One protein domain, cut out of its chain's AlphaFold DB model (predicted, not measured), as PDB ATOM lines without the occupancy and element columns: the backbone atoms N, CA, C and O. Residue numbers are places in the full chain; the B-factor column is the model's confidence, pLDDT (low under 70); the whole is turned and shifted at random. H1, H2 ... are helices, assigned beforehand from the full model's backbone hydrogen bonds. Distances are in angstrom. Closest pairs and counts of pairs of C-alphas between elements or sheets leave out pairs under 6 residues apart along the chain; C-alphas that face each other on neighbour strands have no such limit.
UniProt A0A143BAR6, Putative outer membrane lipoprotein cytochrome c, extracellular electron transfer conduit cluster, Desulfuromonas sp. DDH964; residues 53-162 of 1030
ATOM      1  N   GLY A  53     218.733 273.922 187.786       88.44
ATOM      2  CA  GLY A  53     218.855 275.284 188.324       88.44
ATOM      3  C   GLY A  53     220.259 275.610 188.861       88.44
ATOM      4  O   GLY A  53     220.727 276.743 188.735       88.44
ATOM      5  N   THR A  54     220.974 274.620 189.406       86.81
ATOM      6  CA  THR A  54     222.378 274.776 189.828       86.81
ATOM      7  C   THR A  54     223.295 274.919 188.615       86.81
ATOM      8  O   THR A  54     224.201 275.753 188.615       86.81
ATOM      9  N   CYS A  55     223.050 274.134 187.562       87.06
ATOM     10  CA  CYS A  55     223.800 274.218 186.311       87.06
ATOM     11  C   CYS A  55     223.626 275.598 185.661       87.06
ATOM     12  O   CYS A  55     224.616 276.271 185.380       87.06
ATOM     13  N   ILE A  56     222.388 276.062 185.489       89.25
ATOM     14  CA  ILE A  56     222.098 277.366 184.879       89.25
ATOM     15  C   ILE A  56     222.735 278.503 185.676       89.25
ATOM     16  O   ILE A  56     223.436 279.323 185.085       89.25
ATOM     17  N   GLY A  57     222.604 278.501 187.005       86.25
ATOM     18  CA  GLY A  57     223.214 279.523 187.859       86.25
ATOM     19  C   GLY A  57     224.743 279.625 187.731       86.25
ATOM     20  O   GLY A  57     225.300 280.694 187.957       86.25
ATOM     21  N   CYS A  58     225.431 278.545 187.338       83.94
ATOM     22  CA  CYS A  58     226.856 278.592 186.990       83.94
ATOM     23  C   CYS A  58     227.091 279.006 185.526       83.94
ATOM     24  O   CYS A  58     228.031 279.744 185.251       83.94
ATOM     25  N   HIS A  59     226.300 278.503 184.573       88.12
ATOM     26  CA  HIS A  59     226.614 278.568 183.139       88.12
ATOM     27  C   HIS A  59     226.007 279.758 182.385       88.12
ATOM     28  O   HIS A  59     226.506 280.097 181.310       88.12
ATOM     29  N   GLN A  60     224.970 280.404 182.918       88.38
ATOM     30  CA  GLN A  60     224.260 281.484 182.226       88.38
ATOM     31  C   GLN A  60     225.101 282.756 182.044       88.38
ATOM     32  O   GLN A  60     224.912 283.478 181.071       88.38
ATOM     33  N   ASP A  61     226.065 282.997 182.937       85.12
ATOM     34  CA  ASP A  61     226.866 284.229 182.954       85.12
ATOM     35  C   ASP A  61     228.226 284.082 182.252       85.12
ATOM     36  O   ASP A  61     228.984 285.047 182.108       85.12
ATOM     37  N   PHE A  62     228.574 282.874 181.804       84.50
ATOM     38  CA  PHE A  62     229.819 282.651 181.078       84.50
ATOM     39  C   PHE A  62     229.654 282.932 179.589       84.50
ATOM     40  O   PHE A  62     228.803 282.357 178.920       84.50
ATOM     41  N   THR A  63     230.580 283.707 179.020       82.81
ATOM     42  CA  THR A  63     230.576 284.075 177.592       82.81
ATOM     43  C   THR A  63     230.665 282.889 176.627       82.81
ATOM     44  O   THR A  63     230.471 283.071 175.434       82.81
ATOM     45  N   TRP A  64     231.018 281.695 177.107       81.50
ATOM     46  CA  TRP A  64     231.117 280.477 176.297       81.50
ATOM     47  C   TRP A  64     229.901 279.544 176.428       81.50
ATOM     48  O   TRP A  64     229.805 278.603 175.646       81.50
ATOM     49  N   SER A  65     228.989 279.776 177.383       86.44
ATOM     50  CA  SER A  65     227.781 278.951 177.590       86.44
ATOM     51  C   SER A  65     226.476 279.732 177.709       86.44
ATOM     52  O   SER A  65     225.421 279.111 177.615       86.44
ATOM     53  N   ALA A  66     226.515 281.058 177.867       88.81
ATOM     54  CA  ALA A  66     225.325 281.898 177.986       88.81
ATOM     55  C   ALA A  66     224.334 281.653 176.837       88.81
ATOM     56  O   ALA A  66     223.168 281.359 177.083       88.81
ATOM     57  N   ASP A  67     224.817 281.656 175.591       89.56
ATOM     58  CA  ASP A  67     223.979 281.423 174.409       89.56
ATOM     59  C   ASP A  67     223.336 280.027 174.412       89.56
ATOM     60  O   ASP A  67     222.172 279.880 174.048       89.56
ATOM     61  N   ALA A  68     224.062 279.001 174.872       89.69
ATOM     62  CA  ALA A  68     223.539 277.640 174.979       89.69
ATOM     63  C   ALA A  68     222.456 277.531 176.064       89.69
ATOM     64  O   ALA A  68     221.460 276.841 175.871       89.69
ATOM     65  N   VAL A  69     222.614 278.248 177.181       92.25
ATOM     66  CA  VAL A  69     221.599 278.319 178.243       92.25
ATOM     67  C   VAL A  69     220.340 279.032 177.751       92.25
ATOM     68  O   VAL A  69     219.239 278.537 177.973       92.25
ATOM     69  N   GLN A  70     220.484 280.159 177.050       92.44
ATOM     70  CA  GLN A  70     219.341 280.879 176.479       92.44
ATOM     71  C   GLN A  70     218.615 280.030 175.425       92.44
ATOM     72  O   GLN A  70     217.390 279.940 175.444       92.44
ATOM     73  N   ALA A  71     219.366 279.350 174.553       91.00
ATOM     74  CA  ALA A  71     218.817 278.413 173.576       91.00
ATOM     75  C   ALA A  71     218.036 277.270 174.245       91.00
ATOM     76  O   ALA A  71     216.924 276.969 173.824       91.00
ATOM     77  N   TYR A  72     218.589 276.687 175.311       93.75
ATOM     78  CA  TYR A  72     217.941 275.645 176.108       93.75
ATOM     79  C   TYR A  72     216.630 276.103 176.744       93.75
ATOM     80  O   TYR A  72     215.614 275.424 176.588       93.75
ATOM     81  N   LEU A  73     216.620 277.268 177.393       92.69
ATOM     82  CA  LEU A  73     215.419 277.810 178.032       92.69
ATOM     83  C   LEU A  73     214.298 278.112 177.026       92.69
ATOM     84  O   LEU A  73     213.130 277.963 177.372       92.69
ATOM     85  N   GLY A  74     214.641 278.483 175.790       90.19
ATOM     86  CA  GLY A  74     213.677 278.687 174.702       90.19
ATOM     87  C   GLY A  74     213.279 277.420 173.934       90.19
ATOM     88  O   GLY A  74     212.403 277.484 173.074       90.19
ATOM     89  N   SER A  75     213.924 276.282 174.199       90.81
ATOM     90  CA  SER A  75     213.738 275.044 173.434       90.81
ATOM     91  C   SER A  75     212.518 274.243 173.875       90.81
ATOM     92  O   SER A  75     211.995 274.425 174.974       90.81
ATOM     93  N   LYS A  76     212.134 273.241 173.078       87.19
ATOM     94  CA  LYS A  76     211.107 272.255 173.457       87.19
ATOM     95  C   LYS A  76     211.489 271.377 174.657       87.19
ATOM     96  O   LYS A  76     210.613 270.742 175.223       87.19
ATOM     97  N   HIS A  77     212.745 271.363 175.104       88.94
ATOM     98  CA  HIS A  77     213.118 270.659 176.336       88.94
ATOM     99  C   HIS A  77     212.586 271.351 177.602       88.94
ATOM    100  O   HIS A  77     212.445 270.699 178.633       88.94
ATOM    101  N   VAL A  78     212.262 272.645 177.518       90.06
ATOM    102  CA  VAL A  78     211.695 273.443 178.621       90.06
ATOM    103  C   VAL A  78     210.305 273.973 178.253       90.06
ATOM    104  O   VAL A  78     209.383 273.923 179.058       90.06
ATOM    105  N   MET A  79     210.133 274.431 177.011       85.69
ATOM    106  CA  MET A  79     208.917 275.024 176.447       85.69
ATOM    107  C   MET A  79     208.148 274.055 175.529       85.69
ATOM    108  O   MET A  79     207.971 274.323 174.335       85.69
ATOM    109  N   HIS A  80     207.690 272.914 176.059       79.56
ATOM    110  CA  HIS A  80     206.808 271.970 175.339       79.56
ATOM    111  C   HIS A  80     205.322 272.192 175.677       79.56
ATOM    112  O   HIS A  80     204.945 273.326 175.937       79.56
ATOM    113  N   SER A  81     204.458 271.182 175.559       72.94
ATOM    114  CA  SER A  81     202.998 271.278 175.725       72.94
ATOM    115  C   SER A  81     202.578 271.473 177.187       72.94
ATOM    116  O   SER A  81     203.188 270.915 178.094       72.94
ATOM    117  N   THR A  82     201.469 272.177 177.430       73.75
ATOM    118  CA  THR A  82     200.890 272.298 178.778       73.75
ATOM    119  C   THR A  82     200.087 271.072 179.225       73.75
ATOM    120  O   THR A  82     199.693 270.980 180.387       73.75
ATOM    121  N   HIS A  83     199.892 270.083 178.344       80.38
ATOM    122  CA  HIS A  83     199.280 268.797 178.697       80.38
ATOM    123  C   HIS A  83     200.157 267.953 179.632       80.38
ATOM    124  O   HIS A  83     199.645 267.067 180.322       80.38
ATOM    125  N   ILE A  84     201.464 268.232 179.683       85.12
ATOM    126  CA  ILE A  84     202.418 267.548 180.557       85.12
ATOM    127  C   ILE A  84     202.971 268.559 181.556       85.12
ATOM    128  O   ILE A  84     203.558 269.573 181.194       85.12
ATOM    129  N   THR A  85     202.769 268.282 182.839       89.88
ATOM    130  CA  THR A  85     203.101 269.193 183.941       89.88
ATOM    131  C   THR A  85     203.801 268.417 185.048       89.88
ATOM    132  O   THR A  85     203.778 267.189 185.032       89.88
ATOM    133  N   ALA A  86     204.347 269.090 186.061       88.31
ATOM    134  CA  ALA A  86     204.971 268.416 187.207       88.31
ATOM    135  C   ALA A  86     204.018 267.470 187.979       88.31
ATOM    136  O   ALA A  86     204.466 266.673 188.799       88.31
ATOM    137  N   ALA A  87     202.702 267.555 187.740       89.12
ATOM    138  CA  ALA A  87     201.692 266.671 188.322       89.12
ATOM    139  C   ALA A  87     201.293 265.483 187.421       89.12
ATOM    140  O   ALA A  87     200.393 264.723 187.786       89.12
ATOM    141  N   SER A  88     201.900 265.336 186.239       90.44
ATOM    142  CA  SER A  88     201.627 264.221 185.325       90.44
ATOM    143  C   SER A  88     202.072 262.874 185.918       90.44
ATOM    144  O   SER A  88     202.845 262.816 186.868       90.44
ATOM    145  N   GLY A  89     201.550 261.765 185.384       88.12
ATOM    146  CA  GLY A  89     201.894 260.424 185.871       88.12
ATOM    147  C   GLY A  89     203.325 259.995 185.522       88.12
ATOM    148  O   GLY A  89     203.913 260.500 184.564       88.12
ATOM    149  N   ASP A  90     203.843 259.003 186.256       85.31
ATOM    150  CA  ASP A  90     205.218 258.482 186.142       85.31
ATOM    151  C   ASP A  90     205.617 258.090 184.709       85.31
ATOM    152  O   ASP A  90     206.774 258.233 184.326       85.31
ATOM    153  N   THR A  91     204.663 257.633 183.892       83.44
ATOM    154  CA  THR A  91     204.900 257.301 182.479       83.44
ATOM    155  C   THR A  91     205.334 258.519 181.661       83.44
ATOM    156  O   THR A  91     206.301 258.427 180.914       83.44
ATOM    157  N   CYS A  92     204.660 259.664 181.818       83.75
ATOM    158  CA  CYS A  92     205.006 260.896 181.105       83.75
ATOM    159  C   CYS A  92     206.236 261.564 181.730       83.75
ATOM    160  O   CYS A  92     207.135 262.007 181.019       83.75
ATOM    161  N   LEU A  93     206.309 261.611 183.065       88.25
ATOM    162  CA  LEU A  93     207.438 262.230 183.763       88.25
ATOM    163  C   LEU A  93     208.747 261.462 183.559       88.25
ATOM    164  O   LEU A  93     209.801 262.083 183.504       88.25
ATOM    165  N   GLY A  94     208.691 260.149 183.320       86.75
ATOM    166  CA  GLY A  94     209.860 259.355 182.940       86.75
ATOM    167  C   GLY A  94     210.590 259.862 181.687       86.75
ATOM    168  O   GLY A  94     211.777 259.579 181.542       86.75
ATOM    169  N   CYS A  95     209.919 260.636 180.824       83.62
ATOM    170  CA  CYS A  95     210.509 261.244 179.627       83.62
ATOM    171  C   CYS A  95     210.459 262.777 179.599       83.62
ATOM    172  O   CYS A  95     211.183 263.358 178.804       83.62
ATOM    173  N   HIS A  96     209.633 263.433 180.421       87.56
ATOM    174  CA  HIS A  96     209.470 264.897 180.428       87.56
ATOM    175  C   HIS A  96     210.003 265.591 181.690       87.56
ATOM    176  O   HIS A  96     210.121 266.810 181.681       87.56
ATOM    177  N   ASP A  97     210.328 264.840 182.747       91.31
ATOM    178  CA  ASP A  97     211.054 265.310 183.940       91.31
ATOM    179  C   ASP A  97     211.720 264.119 184.679       91.31
ATOM    180  O   ASP A  97     211.370 263.810 185.821       91.31
ATOM    181  N   PRO A  98     212.661 263.381 184.048       88.75
ATOM    182  CA  PRO A  98     213.103 262.072 184.551       88.75
ATOM    183  C   PRO A  98     213.845 262.127 185.894       88.75
ATOM    184  O   PRO A  98     213.950 261.120 186.592       88.75
ATOM    185  N   ILE A  99     214.414 263.290 186.228       89.75
ATOM    186  CA  ILE A  99     215.162 263.534 187.472       89.75
ATOM    187  C   ILE A  99     214.269 264.230 188.519       89.75
ATOM    188  O   ILE A  99     214.569 264.173 189.714       89.75
ATOM    189  N   GLY A 100     213.153 264.843 188.105       89.50
ATOM    190  CA  GLY A 100     212.276 265.609 188.991       89.50
ATOM    191  C   GLY A 100     212.861 266.966 189.395       89.50
ATOM    192  O   GLY A 100     212.525 267.489 190.462       89.50
ATOM    193  N   ASP A 101     213.792 267.517 188.611       90.50
ATOM    194  CA  ASP A 101     214.518 268.750 188.931       90.50
ATOM    195  C   ASP A 101     213.931 270.000 188.263       90.50
ATOM    196  O   ASP A 101     214.393 271.115 188.532       90.50
ATOM    197  N   SER A 102     212.859 269.851 187.484       88.81
ATOM    198  CA  SER A 102     212.198 270.931 186.740       88.81
ATOM    199  C   SER A 102     211.765 272.113 187.603       88.81
ATOM    200  O   SER A 102     211.888 273.272 187.207       88.81
ATOM    201  N   LYS A 103     211.353 271.861 188.848       87.19
ATOM    202  CA  LYS A 103     210.997 272.932 189.794       87.19
ATOM    203  C   LYS A 103     212.171 273.866 190.113       87.19
ATOM    204  O   LYS A 103     211.964 275.030 190.446       87.19
ATOM    205  N   SER A 104     213.408 273.375 190.019       88.06
ATOM    206  CA  SER A 104     214.607 274.201 190.205       88.06
ATOM    207  C   SER A 104     214.862 275.159 189.033       88.06
ATOM    208  O   SER A 104     215.573 276.150 189.211       88.06
ATOM    209  N   LEU A 105     214.269 274.894 187.862       89.81
ATOM    210  CA  LEU A 105     214.399 275.702 186.647       89.81
ATOM    211  C   LEU A 105     213.412 276.866 186.586       89.81
ATOM    212  O   LEU A 105     213.725 277.880 185.964       89.81
ATOM    213  N   GLU A 106     212.248 276.750 187.235       91.25
ATOM    214  CA  GLU A 106     211.159 277.734 187.137       91.25
ATOM    215  C   GLU A 106     211.610 279.196 187.326       91.25
ATOM    216  O   GLU A 106     211.213 280.018 186.502       91.25
ATOM    217  N   PRO A 107     212.454 279.568 188.317       91.62
ATOM    218  CA  PRO A 107     212.872 280.963 188.485       91.62
ATOM    219  C   PRO A 107     213.689 281.499 187.302       91.62
ATOM    220  O   PRO A 107     213.468 282.622 186.856       91.62
ATOM    221  N   TYR A 108     214.604 280.684 186.770       92.06
ATOM    222  CA  TYR A 108     215.445 281.051 185.628       92.06
ATOM    223  C   TYR A 108     214.633 281.115 184.337       92.06
ATOM    224  O   TYR A 108     214.820 282.007 183.513       92.06
ATOM    225  N   PHE A 109     213.689 280.190 184.175       92.00
ATOM    226  CA  PHE A 109     212.798 280.186 183.028       92.00
ATOM    227  C   PHE A 109     211.818 281.374 183.064       92.00
ATOM    228  O   PHE A 109     211.584 282.015 182.044       92.00
ATOM    229  N   GLN A 110     211.319 281.756 184.243       91.25
ATOM    230  CA  GLN A 110     210.546 282.991 184.421       91.25
ATOM    231  C   GLN A 110     211.355 284.234 184.043       91.25
ATOM    232  O   GLN A 110     210.839 285.103 183.342       91.25
ATOM    233  N   GLU A 111     212.616 284.320 184.471       92.19
ATOM    234  CA  GLU A 111     213.510 285.419 184.095       92.19
ATOM    235  C   GLU A 111     213.729 285.477 182.576       92.19
ATOM    236  O   GLU A 111     213.597 286.543 181.972       92.19
ATOM    237  N   PHE A 112     213.956 284.323 181.942       92.69
ATOM    238  CA  PHE A 112     214.058 284.201 180.490       92.69
ATOM    239  C   PHE A 112     212.799 284.701 179.767       92.69
ATOM    240  O   PHE A 112     212.903 285.501 178.840       92.69
ATOM    241  N   LEU A 113     211.603 284.295 180.199       90.62
ATOM    242  CA  LEU A 113     210.344 284.729 179.580       90.62
ATOM    243  C   LEU A 113     210.098 286.234 179.738       90.62
ATOM    244  O   LEU A 113     209.558 286.868 178.834       90.62
ATOM    245  N   VAL A 114     210.505 286.824 180.867       92.44
ATOM    246  CA  VAL A 114     210.444 288.280 181.077       92.44
ATOM    247  C   VAL A 114     211.393 289.011 180.126       92.44
ATOM    248  O   VAL A 114     211.049 290.085 179.632       92.44
ATOM    249  N   ALA A 115     212.567 288.437 179.860       91.81
ATOM    250  CA  ALA A 115     213.535 288.981 178.912       91.81
ATOM    251  C   ALA A 115     213.126 288.788 177.439       91.81
ATOM    252  O   ALA A 115     213.578 289.561 176.596       91.81
ATOM    253  N   ASN A 116     212.251 287.819 177.144       92.56
ATOM    254  CA  ASN A 116     211.779 287.474 175.797       92.56
ATOM    255  C   ASN A 116     210.232 287.509 175.718       92.56
ATOM    256  O   ASN A 116     209.581 286.475 175.513       92.56
ATOM    257  N   PRO A 117     209.600 288.684 175.920       91.62
ATOM    258  CA  PRO A 117     208.143 288.808 176.010       91.62
ATOM    259  C   PRO A 117     207.408 288.387 174.726       91.62
ATOM    260  O   PRO A 117     206.254 287.964 174.783       91.62
ATOM    261  N   GLU A 118     208.062 288.478 173.569       90.38
ATOM    262  CA  GLU A 118     207.544 288.018 172.282       90.38
ATOM    263  C   GLU A 118     207.378 286.494 172.214       90.38
ATOM    264  O   GLU A 118     206.360 286.026 171.702       90.38
ATOM    265  N   LEU A 119     208.312 285.722 172.784       85.38
ATOM    266  CA  LEU A 119     208.212 284.260 172.843       85.38
ATOM    267  C   LEU A 119     207.053 283.828 173.743       85.38
ATOM    268  O   LEU A 119     206.274 282.946 173.379       85.38
ATOM    269  N   LEU A 120     206.891 284.497 174.888       86.31
ATOM    270  CA  LEU A 120     205.764 284.268 175.789       86.31
ATOM    271  C   LEU A 120     204.424 284.567 175.101       86.31
ATOM    272  O   LEU A 120     203.493 283.769 175.191       86.31
ATOM    273  N   ALA A 121     204.327 285.697 174.398       87.06
ATOM    274  CA  ALA A 121     203.110 286.080 173.687       87.06
ATOM    275  C   ALA A 121     202.748 285.074 172.582       87.06
ATOM    276  O   ALA A 121     201.590 284.661 172.496       87.06
ATOM    277  N   ALA A 122     203.729 284.639 171.785       84.00
ATOM    278  CA  ALA A 122     203.530 283.637 170.740       84.00
ATOM    279  C   ALA A 122     203.064 282.293 171.320       84.00
ATOM    280  O   ALA A 122     202.128 281.681 170.803       84.00
ATOM    281  N   TYR A 123     203.662 281.859 172.432       83.69
ATOM    282  CA  TYR A 123     203.276 280.618 173.095       83.69
ATOM    283  C   TYR A 123     201.837 280.672 173.630       83.69
ATOM    284  O   TYR A 123     201.057 279.754 173.382       83.69
ATOM    285  N   VAL A 124     201.461 281.751 174.328       85.44
ATOM    286  CA  VAL A 124     200.098 281.931 174.867       85.44
ATOM    287  C   VAL A 124     199.070 282.011 173.743       85.44
ATOM    288  O   VAL A 124     197.977 281.466 173.869       85.44
ATOM    289  N   GLN A 125     199.410 282.656 172.627       84.44
ATOM    290  CA  GLN A 125     198.539 282.697 171.457       84.44
ATOM    291  C   GLN A 125     198.278 281.295 170.888       84.44
ATOM    292  O   GLN A 125     197.153 281.013 170.482       84.44
ATOM    293  N   ALA A 126     199.294 280.431 170.866       76.00
ATOM    294  CA  ALA A 126     199.173 279.075 170.340       76.00
ATOM    295  C   ALA A 126     198.461 278.107 171.305       76.00
ATOM    296  O   ALA A 126     197.728 277.237 170.846       76.00
ATOM    297  N   ASN A 127     198.648 278.258 172.622       76.25
ATOM    298  CA  ASN A 127     198.229 277.253 173.615       76.25
ATOM    299  C   ASN A 127     197.144 277.740 174.595       76.25
ATOM    300  O   ASN A 127     196.643 276.965 175.402       76.25
ATOM    301  N   GLY A 128     196.772 279.023 174.563       80.94
ATOM    302  CA  GLY A 128     195.747 279.619 175.431       80.94
ATOM    303  C   GLY A 128     196.195 279.930 176.864       80.94
ATOM    304  O   GLY A 128     195.509 280.674 177.568       80.94
ATOM    305  N   GLU A 129     197.349 279.425 177.297       82.50
ATOM    306  CA  GLU A 129     197.915 279.655 178.627       82.50
ATOM    307  C   GLU A 129     199.447 279.801 178.598       82.50
ATOM    308  O   GLU A 129     200.092 279.649 177.558       82.50
ATOM    309  N   GLY A 130     200.031 280.184 179.738       83.62
ATOM    310  CA  GLY A 130     201.475 280.387 179.863       83.62
ATOM    311  C   GLY A 130     202.257 279.066 179.898       83.62
ATOM    312  O   GLY A 130     201.736 278.068 180.388       83.62
ATOM    313  N   PRO A 131     203.534 279.061 179.469       83.69
ATOM    314  CA  PRO A 131     204.365 277.853 179.389       83.69
ATOM    315  C   PRO A 131     204.772 277.273 180.755       83.69
ATOM    316  O   PRO A 131     205.422 276.237 180.803       83.69
ATOM    317  N   ILE A 132     204.419 277.929 181.867       87.69
ATOM    318  CA  ILE A 132     204.564 277.388 183.225       87.69
ATOM    319  C   ILE A 132     203.154 277.089 183.748       87.69
ATOM    320  O   ILE A 132     202.456 278.020 184.169       87.69
ATOM    321  N   PRO A 133     202.718 275.817 183.722       84.69
ATOM    322  CA  PRO A 133     201.401 275.424 184.200       84.69
ATOM    323  C   PRO A 133     201.227 275.693 185.697       84.69
ATOM    324  O   PRO A 133     202.179 275.638 186.477       84.69
ATOM    325  N   ALA A 134     199.984 275.896 186.140       84.12
ATOM    326  CA  ALA A 134     199.676 276.081 187.564       84.12
ATOM    327  C   ALA A 134     200.060 274.864 188.432       84.12
ATOM    328  O   ALA A 134     200.284 274.999 189.635       84.12
ATOM    329  N   THR A 135     200.131 273.680 187.823       87.19
ATOM    330  CA  THR A 135     200.551 272.421 188.448       87.19
ATOM    331  C   THR A 135     202.069 272.212 188.455       87.19
ATOM    332  O   THR A 135     202.520 271.201 188.988       87.19
ATOM    333  N   GLY A 136     202.851 273.171 187.947       88.06
ATOM    334  CA  GLY A 136     204.316 273.161 187.933       88.06
ATOM    335  C   GLY A 136     204.910 272.735 186.588       88.06
ATOM    336  O   GLY A 136     204.281 272.006 185.815       88.06
ATOM    337  N   LEU A 137     206.130 273.201 186.317       90.44
ATOM    338  CA  LEU A 137     206.875 272.908 185.091       90.44
ATOM    339  C   LEU A 137     207.346 271.444 185.058       90.44
ATOM    340  O   LEU A 137     207.946 270.979 186.021       90.44
ATOM    341  N   ALA A 138     207.133 270.757 183.934       91.94
ATOM    342  CA  ALA A 138     207.888 269.558 183.565       91.94
ATOM    343  C   ALA A 138     208.883 269.952 182.467       91.94
ATOM    344  O   ALA A 138     208.481 270.570 181.486       91.94
ATOM    345  N   ALA A 139     210.163 269.648 182.633       91.75
ATOM    346  CA  ALA A 139     211.238 269.987 181.714       91.75
ATOM    347  C   ALA A 139     212.374 268.952 181.783       91.75
ATOM    348  O   ALA A 139     212.610 268.295 182.794       91.75
ATOM    349  N   ILE A 140     213.134 268.844 180.698       91.31
ATOM    350  CA  ILE A 140     214.326 268.001 180.640       91.31
ATOM    351  C   ILE A 140     215.523 268.804 181.125       91.31
ATOM    352  O   ILE A 140     216.013 269.660 180.395       91.31
ATOM    353  N   GLY A 141     215.998 268.540 182.341       89.94
ATOM    354  CA  GLY A 141     217.171 269.173 182.942       89.94
ATOM    355  C   GLY A 141     218.501 268.839 182.246       89.94
ATOM    356  O   GLY A 141     218.641 267.855 181.522       89.94
ATOM    357  N   CYS A 142     219.541 269.648 182.487       90.00
ATOM    358  CA  CYS A 142     220.857 269.455 181.857       90.00
ATOM    359  C   CYS A 142     221.485 268.084 182.181       90.00
ATOM    360  O   CYS A 142     222.172 267.482 181.350       90.00
ATOM    361  N   GLU A 143     221.258 267.584 183.398       90.31
ATOM    362  CA  GLU A 143     221.830 266.325 183.883       90.31
ATOM    363  C   GLU A 143     221.175 265.085 183.253       90.31
ATOM    364  O   GLU A 143     221.765 264.004 183.300       90.31
ATOM    365  N   ASN A 144     220.023 265.236 182.585       89.25
ATOM    366  CA  ASN A 144     219.404 264.172 181.792       89.25
ATOM    367  C   ASN A 144     220.252 263.793 180.572       89.25
ATOM    368  O   ASN A 144     220.274 262.632 180.176       89.25
ATOM    369  N   CYS A 145     220.983 264.750 179.994       89.69
ATOM    370  CA  CYS A 145     221.849 264.502 178.840       89.69
ATOM    371  C   CYS A 145     223.318 264.347 179.243       89.69
ATOM    372  O   CYS A 145     224.030 263.499 178.707       89.69
ATOM    373  N   HIS A 146     223.787 265.170 180.184       90.31
ATOM    374  CA  HIS A 146     225.198 265.217 180.567       90.31
ATOM    375  C   HIS A 146     225.577 264.262 181.713       90.31
ATOM    376  O   HIS A 146     226.766 264.084 182.001       90.31
ATOM    377  N   GLY A 147     224.589 263.619 182.339       88.62
ATOM    378  CA  GLY A 147     224.768 262.786 183.524       88.62
ATOM    379  C   GLY A 147     224.904 263.604 184.808       88.62
ATOM    380  O   GLY A 147     224.931 264.836 184.791       88.62
ATOM    381  N   ALA A 148     225.000 262.903 185.938       87.44
ATOM    382  CA  ALA A 148     225.009 263.525 187.255       87.44
ATOM    383  C   ALA A 148     226.226 264.453 187.453       87.44
ATOM    384  O   ALA A 148     227.392 264.049 187.415       87.44
ATOM    385  N   GLY A 149     225.946 265.725 187.708       81.62
ATOM    386  CA  GLY A 149     226.893 266.821 187.846       81.62
ATOM    387  C   GLY A 149     227.591 266.878 189.199       81.62
ATOM    388  O   GLY A 149     228.463 267.721 189.386       81.62
ATOM    389  N   GLY A 150     227.288 265.976 190.139       79.00
ATOM    390  CA  GLY A 150     227.877 265.975 191.478       79.00
ATOM    391  C   GLY A 150     229.406 265.977 191.483       79.00
ATOM    392  O   GLY A 150     230.003 266.601 192.353       79.00
ATOM    393  N   GLN A 151     230.052 265.335 190.502       73.38
ATOM    394  CA  GLN A 151     231.510 265.413 190.341       73.38
ATOM    395  C   GLN A 151     231.969 266.726 189.693       73.38
ATOM    396  O   GLN A 151     232.968 267.302 190.123       73.38
ATOM    397  N   HIS A 152     231.231 267.218 188.696       78.56
ATOM    398  CA  HIS A 152     231.489 268.503 188.037       78.56
ATOM    399  C   HIS A 152     231.380 269.692 189.001       78.56
ATOM    400  O   HIS A 152     232.120 270.668 188.889       78.56
ATOM    401  N   TYR A 153     230.531 269.544 190.014       73.31
ATOM    402  CA  TYR A 153     230.349 270.454 191.132       73.31
ATOM    403  C   TYR A 153     231.403 270.217 192.234       73.31
ATOM    404  O   TYR A 153     231.086 269.876 193.377       73.31
ATOM    405  N   GLY A 154     232.685 270.379 191.869       60.59
ATOM    406  CA  GLY A 154     233.789 270.576 192.817       60.59
ATOM    407  C   GLY A 154     234.922 269.542 192.856       60.59
ATOM    408  O   GLY A 154     235.838 269.745 193.650       60.59
ATOM    409  N   VAL A 155     234.909 268.456 192.063       59.72
ATOM    410  CA  VAL A 155     235.940 267.387 192.176       59.72
ATOM    411  C   VAL A 155     236.419 266.736 190.867       59.72
ATOM    412  O   VAL A 155     237.501 266.151 190.844       59.72
ATOM    413  N   GLY A 156     235.676 266.813 189.761       67.44
ATOM    414  CA  GLY A 156     235.982 266.066 188.534       67.44
ATOM    415  C   GLY A 156     235.262 266.580 187.281       67.44
ATOM    416  O   GLY A 156     234.563 267.588 187.340       67.44
ATOM    417  N   PRO A 157     235.468 265.947 186.111       75.69
ATOM    418  CA  PRO A 157     234.714 266.273 184.902       75.69
ATOM    419  C   PRO A 157     233.263 265.775 185.004       75.69
ATOM    420  O   PRO A 157     232.969 264.856 185.764       75.69
ATOM    421  N   ILE A 158     232.363 266.369 184.218       81.00
ATOM    422  CA  ILE A 158     230.994 265.864 184.065       81.00
ATOM    423  C   ILE A 158     231.002 264.505 183.328       81.00
ATOM    424  O   ILE A 158     231.843 264.331 182.437       81.00
ATOM    425  N   PRO A 159     230.115 263.545 183.667       83.38
ATOM    426  CA  PRO A 159     230.163 262.189 183.111       83.38
ATOM    427  C   PRO A 159     230.066 262.120 181.582       83.38
ATOM    428  O   PRO A 159     230.837 261.397 180.952       83.38
ATOM    429  N   ALA A 160     229.167 262.900 180.976       85.12
ATOM    430  CA  ALA A 160     228.968 262.967 179.531       85.12
ATOM    431  C   ALA A 160     229.090 264.417 179.035       85.12
ATOM    432  O   ALA A 160     228.114 265.077 178.684       85.12
ATOM    433  N   ALA A 161     230.323 264.932 178.977       83.81
ATOM    434  CA  ALA A 161     230.594 266.285 178.468       83.81
ATOM    435  C   ALA A 161     230.119 266.488 177.015       83.81
ATOM    436  O   ALA A 161     229.784 267.598 176.613       83.81
ATOM    437  N   THR A 162     230.061 265.404 176.243       84.88
ATOM    438  CA  THR A 162     229.556 265.371 174.870       84.88
ATOM    439  C   THR A 162     228.538 264.231 174.740       84.88
ATOM    440  O   THR A 162     228.937 263.124 174.359       84.88
TER     441      THR A 162
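Overview. This is residues 53 to 162 of the 1030 residues of the protein "Putative outer membrane lipoprotein cytochrome c, extracellular electron transfer conduit cluster" of Desulfuromonas sp. DDH964 (UniProt A0A143BAR6). Four short helices, H5, H4, H2 and H1, follow one another in a zigzag along one long side of the domain, while H3 sits by itself across from them and H6 lies near H1. Parts of the two long links, residues 74 to 89 and 128 to 141, run through the middle, and residues 147 to 162 make a tail with no named element at the end away from H5. The printed part has 110 residues, with six named helices, H1 to H6 in order, and no named strand; the class is all helix, though only 48 residues are in named elements. The whole is compact, with a radius of gyration of the C-alphas of 14.3 A and spans of 45 by 34 by 20 A.

Arrangement. The longest helix, H5, residues 117 to 127, is close to but not clearly touching H4, residues 106 to 115; the closest C-alphas, of Leu 113 and Leu 120, are 6.0 A apart. The two run opposite ways at a steep tilt of 69 degrees, only just short of about perpendicular. H4 only just touches H2, residues 66 to 73, with 3 pairs of C-alphas within 8 A, the closest being Leu 73 and Phe 109 at 6.1 A. Their lines stand at 72 degrees, only just about perpendicular. H2 and H1, residues 53 to 59, form a helical hairpin: they only just touch, with 3 pairs of C-alphas within 8 A, the closest being His 59 and Ala 66 at 6.3 A, and run opposite ways at a shallow tilt of 27 degrees. H6, residues 142 to 146, is close to but not clearly touching H1, with the closest C-alphas, Cys 55 and Cys 142, 7.2 A apart. H3, residues 90 to 96, is apart from each of the other five helices. In H1, H2, H4, H5 and H6 every O i to N i+4 pair is within hydrogen-bond range; in H3, 2 of 3 are.

Along the chain. From first to last C-alpha, H5 measures 15.4 A, H4 14.1 A, H2 10.7 A, H1 9.9 A, H3 9.6 A and H6 6.2 A. H1 begins at C-alpha 53, (218.855, 275.284, 188.324). H5 ends at C-alpha 127, (198.229, 277.253, 173.615), and H6 ends at C-alpha 146, (225.198, 265.217, 180.567).

Size, cuts and confidence. The two C-alphas farthest apart, those of Gln 125 and Val 155, are 45.4 A apart. The printed part has no cut. The links H2 to H3 and H5 to H6 are long, with 16 and 14 residues; the link H4 to H5 is tight, with 1 residue. The mean pLDDT of the printed part is 86.1, and residues 154 to 156 are under 70.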